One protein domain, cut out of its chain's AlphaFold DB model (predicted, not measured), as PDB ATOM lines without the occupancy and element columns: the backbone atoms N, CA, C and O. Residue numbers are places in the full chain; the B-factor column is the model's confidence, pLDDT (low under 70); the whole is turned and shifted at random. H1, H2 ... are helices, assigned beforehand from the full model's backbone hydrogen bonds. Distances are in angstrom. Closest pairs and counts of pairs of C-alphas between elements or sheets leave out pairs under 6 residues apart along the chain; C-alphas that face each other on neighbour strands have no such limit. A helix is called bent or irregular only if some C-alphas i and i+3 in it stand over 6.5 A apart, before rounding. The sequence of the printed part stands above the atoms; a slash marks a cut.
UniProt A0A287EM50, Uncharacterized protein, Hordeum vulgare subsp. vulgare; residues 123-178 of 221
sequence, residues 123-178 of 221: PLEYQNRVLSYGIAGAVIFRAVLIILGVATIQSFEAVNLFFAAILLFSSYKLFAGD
ATOM      1  N   PRO A 123      48.537 -72.221 -23.400       87.19
ATOM      2  CA  PRO A 123      49.733 -72.103 -24.237       87.19
ATOM      3  C   PRO A 123      49.673 -73.000 -25.484       87.19
ATOM      4  O   PRO A 123      49.163 -74.121 -25.425       87.19
ATOM      5  N   LEU A 124      50.232 -72.531 -26.609       85.94
ATOM      6  CA  LEU A 124      50.171 -73.208 -27.920       85.94
ATOM      7  C   LEU A 124      50.669 -74.664 -27.887       85.94
ATOM      8  O   LEU A 124      50.120 -75.517 -28.582       85.94
ATOM      9  N   GLU A 125      51.663 -74.960 -27.052       88.06
ATOM     10  CA  GLU A 125      52.275 -76.289 -26.930       88.06
ATOM     11  C   GLU A 125      51.295 -77.355 -26.414       88.06
ATOM     12  O   GLU A 125      51.371 -78.521 -26.808       88.06
ATOM     13  N   TYR A 126      50.322 -76.956 -25.588       88.00
ATOM     14  CA  TYR A 126      49.329 -77.867 -25.016       88.00
ATOM     15  C   TYR A 126      48.035 -77.944 -25.830       88.00
ATOM     16  O   TYR A 126      47.260 -78.887 -25.646       88.00
ATOM     17  N   GLN A 127      47.808 -77.022 -26.774       88.81
ATOM     18  CA  GLN A 127      46.548 -76.944 -27.522       88.81
ATOM     19  C   GLN A 127      46.237 -78.230 -28.288       88.81
ATOM     20  O   GLN A 127      45.100 -78.678 -28.245       88.81
ATOM     21  N   ASN A 128      47.221 -78.884 -28.914       88.25
ATOM     22  CA  ASN A 128      46.970 -80.120 -29.667       88.25
ATOM     23  C   ASN A 128      46.499 -81.279 -28.764       88.25
ATOM     24  O   ASN A 128      45.616 -82.061 -29.125       88.25
ATOM     25  N   ARG A 129      47.059 -81.369 -27.549       88.56
ATOM     26  CA  ARG A 129      46.675 -82.395 -26.571       88.56
ATOM     27  C   ARG A 129      45.281 -82.118 -26.018       88.56
ATOM     28  O   ARG A 129      44.445 -83.019 -26.018       88.56
ATOM     29  N   VAL A 130      45.016 -80.879 -25.602       89.31
ATOM     30  CA  VAL A 130      43.698 -80.480 -25.089       89.31
ATOM     31  C   VAL A 130      42.633 -80.607 -26.177       89.31
ATOM     32  O   VAL A 130      41.548 -81.106 -25.902       89.31
ATOM     33  N   LEU A 131      42.952 -80.253 -27.423       90.06
ATOM     34  CA  LEU A 131      42.052 -80.394 -28.564       90.06
ATOM     35  C   LEU A 131      41.696 -81.860 -28.828       90.06
ATOM     36  O   LEU A 131      40.535 -82.167 -29.067       90.06
ATOM     37  N   SER A 132      42.658 -82.776 -28.730       89.56
ATOM     38  CA  SER A 132      42.409 -84.206 -28.963       89.56
ATOM     39  C   SER A 132      41.441 -84.797 -27.932       89.56
ATOM     40  O   SER A 132      40.453 -85.436 -28.300       89.56
ATOM     41  N   TYR A 133      41.674 -84.541 -26.640       91.12
ATOM     42  CA  TYR A 133      40.754 -84.975 -25.581       91.12
ATOM     43  C   TYR A 133      39.421 -84.219 -25.629       91.12
ATOM     44  O   TYR A 133      38.368 -84.809 -25.395       91.12
ATOM     45  N   GLY A 134      39.461 -82.935 -25.988       90.50
ATOM     46  CA  GLY A 134      38.295 -82.077 -26.147       90.50
ATOM     47  C   GLY A 134      37.369 -82.557 -27.259       90.50
ATOM     48  O   GLY A 134      36.174 -82.670 -27.026       90.50
ATOM     49  N   ILE A 135      37.896 -82.912 -28.434       91.62
ATOM     50  CA  ILE A 135      37.101 -83.460 -29.543       91.62
ATOM     51  C   ILE A 135      36.503 -84.813 -29.154       91.62
ATOM     52  O   ILE A 135      35.310 -85.024 -29.362       91.62
ATOM     53  N   ALA A 136      37.288 -85.713 -28.553       93.06
ATOM     54  CA  ALA A 136      36.784 -87.017 -28.120       93.06
ATOM     55  C   ALA A 136      35.632 -86.873 -27.109       93.06
ATOM     56  O   ALA A 136      34.573 -87.480 -27.281       93.06
ATOM     57  N   GLY A 137      35.803 -86.016 -26.096       91.75
ATOM     58  CA  GLY A 137      34.758 -85.708 -25.121       91.75
ATOM     59  C   GLY A 137      33.549 -85.006 -25.743       91.75
ATOM     60  O   GLY A 137      32.412 -85.380 -25.463       91.75
ATOM     61  N   ALA A 138      33.775 -84.039 -26.635       89.19
ATOM     62  CA  ALA A 138      32.718 -83.282 -27.298       89.19
ATOM     63  C   ALA A 138      31.848 -84.169 -28.192       89.19
ATOM     64  O   ALA A 138      30.630 -84.034 -28.163       89.19
ATOM     65  N   VAL A 139      32.433 -85.106 -28.947       91.75
ATOM     66  CA  VAL A 139      31.667 -86.048 -29.781       91.75
ATOM     67  C   VAL A 139      30.784 -86.952 -28.919       91.75
ATOM     68  O   VAL A 139      29.618 -87.161 -29.255       91.75
ATOM     69  N   ILE A 140      31.295 -87.438 -27.781       95.38
ATOM     70  CA  ILE A 140      30.516 -88.256 -26.839       95.38
ATOM     71  C   ILE A 140      29.377 -87.435 -26.230       95.38
ATOM     72  O   ILE A 140      28.224 -87.862 -26.259       95.38
ATOM     73  N   PHE A 141      29.679 -86.242 -25.715       91.75
ATOM     74  CA  PHE A 141      28.676 -85.352 -25.138       91.75
ATOM     75  C   PHE A 141      27.605 -84.981 -26.163       91.75
ATOM     76  O   PHE A 141      26.417 -85.041 -25.863       91.75
ATOM     77  N   ARG A 142      28.016 -84.697 -27.401       91.31
ATOM     78  CA  ARG A 142      27.119 -84.430 -28.523       91.31
ATOM     79  C   ARG A 142      26.201 -85.618 -28.798       91.31
ATOM     80  O   ARG A 142      25.002 -85.413 -28.942       91.31
ATOM     81  N   ALA A 143      26.720 -86.845 -28.827       94.25
ATOM     82  CA  ALA A 143      25.895 -88.039 -29.010       94.25
ATOM     83  C   ALA A 143      24.863 -88.202 -27.880       94.25
ATOM     84  O   ALA A 143      23.685 -88.423 -28.154       94.25
ATOM     85  N   VAL A 144      25.281 -88.021 -26.622       95.88
ATOM     86  CA  VAL A 144      24.386 -88.098 -25.456       95.88
ATOM     87  C   VAL A 144      23.309 -87.018 -25.516       95.88
ATOM     88  O   VAL A 144      22.129 -87.339 -25.396       95.88
ATOM     89  N   LEU A 145      23.690 -85.757 -25.744       89.06
ATOM     90  CA  LEU A 145      22.753 -84.640 -25.847       89.06
ATOM     91  C   LEU A 145      21.763 -84.810 -26.995       89.06
ATOM     92  O   LEU A 145      20.596 -84.478 -26.826       89.06
ATOM     93  N   ILE A 146      22.196 -85.330 -28.146       91.06
ATOM     94  CA  ILE A 146      21.296 -85.590 -29.274       91.06
ATOM     95  C   ILE A 146      20.273 -86.662 -28.893       91.06
ATOM     96  O   ILE A 146      19.082 -86.455 -29.103       91.06
ATOM     97  N   ILE A 147      20.705 -87.779 -28.297       93.94
ATOM     98  CA  ILE A 147      19.795 -88.864 -27.897       93.94
ATOM     99  C   ILE A 147      18.794 -88.369 -26.845       93.94
ATOM    100  O   ILE A 147      17.588 -88.562 -27.005       93.94
ATOM    101  N   LEU A 148      19.274 -87.685 -25.800       90.62
ATOM    102  CA  LEU A 148      18.415 -87.104 -24.764       90.62
ATOM    103  C   LEU A 148      17.481 -86.032 -25.330       90.62
ATOM    104  O   LEU A 148      16.306 -85.982 -24.970       90.62
ATOM    105  N   GLY A 149      17.998 -85.175 -26.208       88.00
ATOM    106  CA  GLY A 149      17.256 -84.090 -26.836       88.00
ATOM    107  C   GLY A 149      16.121 -84.622 -27.699       88.00
ATOM    108  O   GLY A 149      14.984 -84.204 -27.526       88.00
ATOM    109  N   VAL A 150      16.392 -85.613 -28.553       90.50
ATOM    110  CA  VAL A 150      15.363 -86.272 -29.372       90.50
ATOM    111  C   VAL A 150      14.302 -86.932 -28.489       90.50
ATOM    112  O   VAL A 150      13.111 -86.737 -28.729       90.50
ATOM    113  N   ALA A 151      14.708 -87.651 -27.437       87.94
ATOM    114  CA  ALA A 151      13.771 -88.278 -26.505       87.94
ATOM    115  C   ALA A 151      12.889 -87.243 -25.783       87.94
ATOM    116  O   ALA A 151      11.684 -87.443 -25.630       87.94
ATOM    117  N   THR A 152      13.468 -86.107 -25.387       84.88
ATOM    118  CA  THR A 152      12.742 -85.000 -24.744       84.88
ATOM    119  C   THR A 152      11.761 -84.353 -25.720       84.88
ATOM    120  O   THR A 152      10.601 -84.139 -25.366       84.88
ATOM    121  N   ILE A 153      12.194 -84.139 -26.970       84.69
ATOM    122  CA  ILE A 153      11.374 -83.521 -28.013       84.69
ATOM    123  C   ILE A 153      10.122 -84.335 -28.307       84.69
ATOM    124  O   ILE A 153       9.047 -83.760 -28.461       84.69
ATOM    125  N   GLN A 154      10.255 -85.657 -28.344       82.06
ATOM    126  CA  GLN A 154       9.150 -86.572 -28.619       82.06
ATOM    127  C   GLN A 154       8.174 -86.725 -27.442       82.06
ATOM    128  O   GLN A 154       7.046 -87.161 -27.653       82.06
ATOM    129  N   SER A 155       8.591 -86.383 -26.219       78.19
ATOM    130  CA  SER A 155       7.820 -86.669 -25.004       78.19
ATOM    131  C   SER A 155       6.932 -85.506 -24.543       78.19
ATOM    132  O   SER A 155       5.833 -85.760 -24.057       78.19
ATOM    133  N   PHE A 156       7.373 -84.243 -24.666       76.12
ATOM    134  CA  PHE A 156       6.618 -83.085 -24.153       76.12
ATOM    135  C   PHE A 156       6.828 -81.793 -24.964       76.12
ATOM    136  O   PHE A 156       7.860 -81.131 -24.861       76.12
ATOM    137  N   GLU A 157       5.785 -81.355 -25.674       79.19
ATOM    138  CA  GLU A 157       5.789 -80.113 -26.468       79.19
ATOM    139  C   GLU A 157       5.997 -78.852 -25.600       79.19
ATOM    140  O   GLU A 157       6.756 -77.952 -25.964       79.19
ATOM    141  N   ALA A 158       5.425 -78.823 -24.390       84.44
ATOM    142  CA  ALA A 158       5.602 -77.720 -23.439       84.44
ATOM    143  C   ALA A 158       7.047 -77.599 -22.909       84.44
ATOM    144  O   ALA A 158       7.539 -76.489 -22.695       84.44
ATOM    145  N   VAL A 159       7.748 -78.726 -22.724       82.25
ATOM    146  CA  VAL A 159       9.146 -78.743 -22.255       82.25
ATOM    147  C   VAL A 159      10.082 -78.219 -23.344       82.25
ATOM    148  O   VAL A 159      11.003 -77.463 -23.038       82.25
ATOM    149  N   ASN A 160       9.808 -78.534 -24.613       81.88
ATOM    150  CA  ASN A 160      10.574 -77.988 -25.736       81.88
ATOM    151  C   ASN A 160      10.478 -76.469 -25.817       81.88
ATOM    152  O   ASN A 160      11.497 -75.806 -25.999       81.88
ATOM    153  N   LEU A 161       9.275 -75.907 -25.659       87.81
ATOM    154  CA  LEU A 161       9.082 -74.457 -25.702       87.81
ATOM    155  C   LEU A 161       9.816 -73.758 -24.548       87.81
ATOM    156  O   LEU A 161      10.440 -72.717 -24.743       87.81
ATOM    157  N   PHE A 162       9.799 -74.364 -23.360       88.12
ATOM    158  CA  PHE A 162      10.551 -73.875 -22.207       88.12
ATOM    159  C   PHE A 162      12.069 -73.930 -22.432       88.12
ATOM    160  O   PHE A 162      12.771 -72.951 -22.184       88.12
ATOM    161  N   PHE A 163      12.585 -75.045 -22.952       83.75
ATOM    162  CA  PHE A 163      14.007 -75.184 -23.259       83.75
ATOM    163  C   PHE A 163      14.452 -74.204 -24.354       83.75
ATOM    164  O   PHE A 163      15.489 -73.555 -24.220       83.75
ATOM    165  N   ALA A 164      13.632 -74.017 -25.392       87.38
ATOM    166  CA  ALA A 164      13.858 -73.010 -26.422       87.38
ATOM    167  C   ALA A 164      13.902 -71.589 -25.835       87.38
ATOM    168  O   ALA A 164      14.779 -70.809 -26.203       87.38
ATOM    169  N   ALA A 165      13.023 -71.265 -24.878       91.06
ATOM    170  CA  ALA A 165      13.042 -69.980 -24.180       91.06
ATOM    171  C   ALA A 165      14.332 -69.776 -23.364       91.06
ATOM    172  O   ALA A 165      14.922 -68.698 -23.416       91.06
ATOM    173  N   ILE A 166      14.819 -70.813 -22.669       89.00
ATOM    174  CA  ILE A 166      16.102 -70.763 -21.946       89.00
ATOM    175  C   ILE A 166      17.274 -70.523 -22.905       89.00
ATOM    176  O   ILE A 166      18.159 -69.717 -22.603       89.00
ATOM    177  N   LEU A 167      17.299 -71.197 -24.059       87.19
ATOM    178  CA  LEU A 167      18.354 -71.012 -25.059       87.19
ATOM    179  C   LEU A 167      18.328 -69.611 -25.675       87.19
ATOM    180  O   LEU A 167      19.386 -69.003 -25.851       87.19
ATOM    181  N   LEU A 168      17.138 -69.074 -25.953       90.50
ATOM    182  CA  LEU A 168      16.960 -67.699 -26.423       90.50
ATOM    183  C   LEU A 168      17.457 -66.690 -25.388       90.50
ATOM    184  O   LEU A 168      18.223 -65.793 -25.731       90.50
ATOM    185  N   PHE A 169      17.087 -66.870 -24.118       89.62
ATOM    186  CA  PHE A 169      17.555 -66.022 -23.023       89.62
ATOM    187  C   PHE A 169      19.079 -66.079 -22.861       89.62
ATOM    188  O   PHE A 169      19.724 -65.042 -22.736       89.62
ATOM    189  N   SER A 170      19.672 -67.274 -22.914       78.56
ATOM    190  CA  SER A 170      21.125 -67.459 -22.793       78.56
ATOM    191  C   SER A 170      21.879 -66.817 -23.958       78.56
ATOM    192  O   SER A 170      22.882 -66.140 -23.747       78.56
ATOM    193  N   SER A 171      21.366 -66.981 -25.181       81.44
ATOM    194  CA  SER A 171      21.933 -66.355 -26.381       81.44
ATOM    195  C   SER A 171      21.835 -64.833 -26.302       81.44
ATOM    196  O   SER A 171      22.813 -64.143 -26.569       81.44
ATOM    197  N   TYR A 172      20.684 -64.307 -25.867       88.62
ATOM    198  CA  TYR A 172      20.502 -62.877 -25.633       88.62
ATOM    199  C   TYR A 172      21.484 -62.353 -24.584       88.62
ATOM    200  O   TYR A 172      22.153 -61.360 -24.835       88.62
ATOM    201  N   LYS A 173      21.641 -63.052 -23.454       79.38
ATOM    202  CA  LYS A 173      22.580 -62.671 -22.391       79.38
ATOM    203  C   LYS A 173      24.033 -62.642 -22.877       79.38
ATOM    204  O   LYS A 173      24.775 -61.741 -22.509       79.38
ATOM    205  N   LEU A 174      24.431 -63.590 -23.730       75.12
ATOM    206  CA  LEU A 174      25.772 -63.619 -24.318       75.12
ATOM    207  C   LEU A 174      26.016 -62.445 -25.285       75.12
ATOM    208  O   LEU A 174      27.127 -61.926 -25.341       75.12
ATOM    209  N   PHE A 175      24.992 -62.015 -26.028       79.38
ATOM    210  CA  PHE A 175      25.067 -60.859 -26.931       79.38
ATOM    211  C   PHE A 175      24.915 -59.510 -26.222       79.38
ATOM    212  O   PHE A 175      25.452 -58.516 -26.704       79.38
ATOM    213  N   ALA A 176      24.184 -59.467 -25.107       82.75
ATOM    214  CA  ALA A 176      23.920 -58.253 -24.342       82.75
ATOM    215  C   ALA A 176      25.164 -57.710 -23.625       82.75
ATOM    216  O   ALA A 176      25.138 -56.563 -23.197       82.75
ATOM    217  N   GLY A 177      26.253 -58.490 -23.560       56.31
ATOM    218  CA  GLY A 177      27.562 -57.992 -23.147       56.31
ATOM    219  C   GLY A 177      27.550 -57.387 -21.748       56.31
ATOM    220  O   GLY A 177      28.053 -56.281 -21.572       56.31
ATOM    221  N   ASP A 178      26.978 -58.094 -20.768       54.53
ATOM    222  CA  ASP A 178      27.190 -57.733 -19.367       54.53
ATOM    223  C   ASP A 178      28.658 -58.025 -19.018       54.53
ATOM    224  O   ASP A 178      29.002 -59.079 -18.484       54.53
TER     225      ASP A 178
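This is residues 123 to 178 of the 221 residues of an uncharacterized protein of Hordeum vulgare subsp. vulgare (UniProt A0A287EM50). Two long helices meet near their ends in an open V, with H1 as the longer arm, H2 as the shorter one and a tight link at Phe 156 as the corner. The V is flat, and beyond the corner the two arms make no contact, with H1 kinked near residue 131. The printed part has 56 residues with two named helices, H1 then H2, and no named strand; its class is all helix, with 52 of the residues in the helices. It is extended, with a radius of gyration of the C-alphas of 16.2 A and spans of 47 by 32 by 7 A.

H1, residues 124 to 155, has a kink of 32 degrees near residue 131. H2, residues 157 to 176, touches H1 only at the corner by their link, with residues 159 to 160 of H2 and 152 to 153 of H1 alone. The closest C-alphas of the two are those of Ile 153 and Asn 160, 6.0 A apart. Their lines stand at a shallow tilt of 33 degrees, only just short of steep, and they run opposite ways. Their centres are 20.3 A apart. In H2 every O i to N i+4 pair is within hydrogen-bond range; in H1 26 of 28 are.

H1 begins at C-alpha 124 (50.171, -73.208, -27.920) and measures 44.5 A from first to last C-alpha. It is irregular: C-alphas 125 and 128 are 7.1 A apart. H2 begins at C-alpha 157 (5.789, -80.113, -26.468), ends at C-alpha 176 (23.920, -58.253, -24.342) and measures 28.5 A.

The two C-alphas farthest apart, those of Glu 125 and Ala 158, are 46.8 A apart. The printed part has no cut, and the link from H1 to H2 is tight. Residues 123 to 148, 154 to 159 and 164 to 178 stand free. The mean pLDDT of the printed part is 86.2, and residues 177 to 178 are under 70.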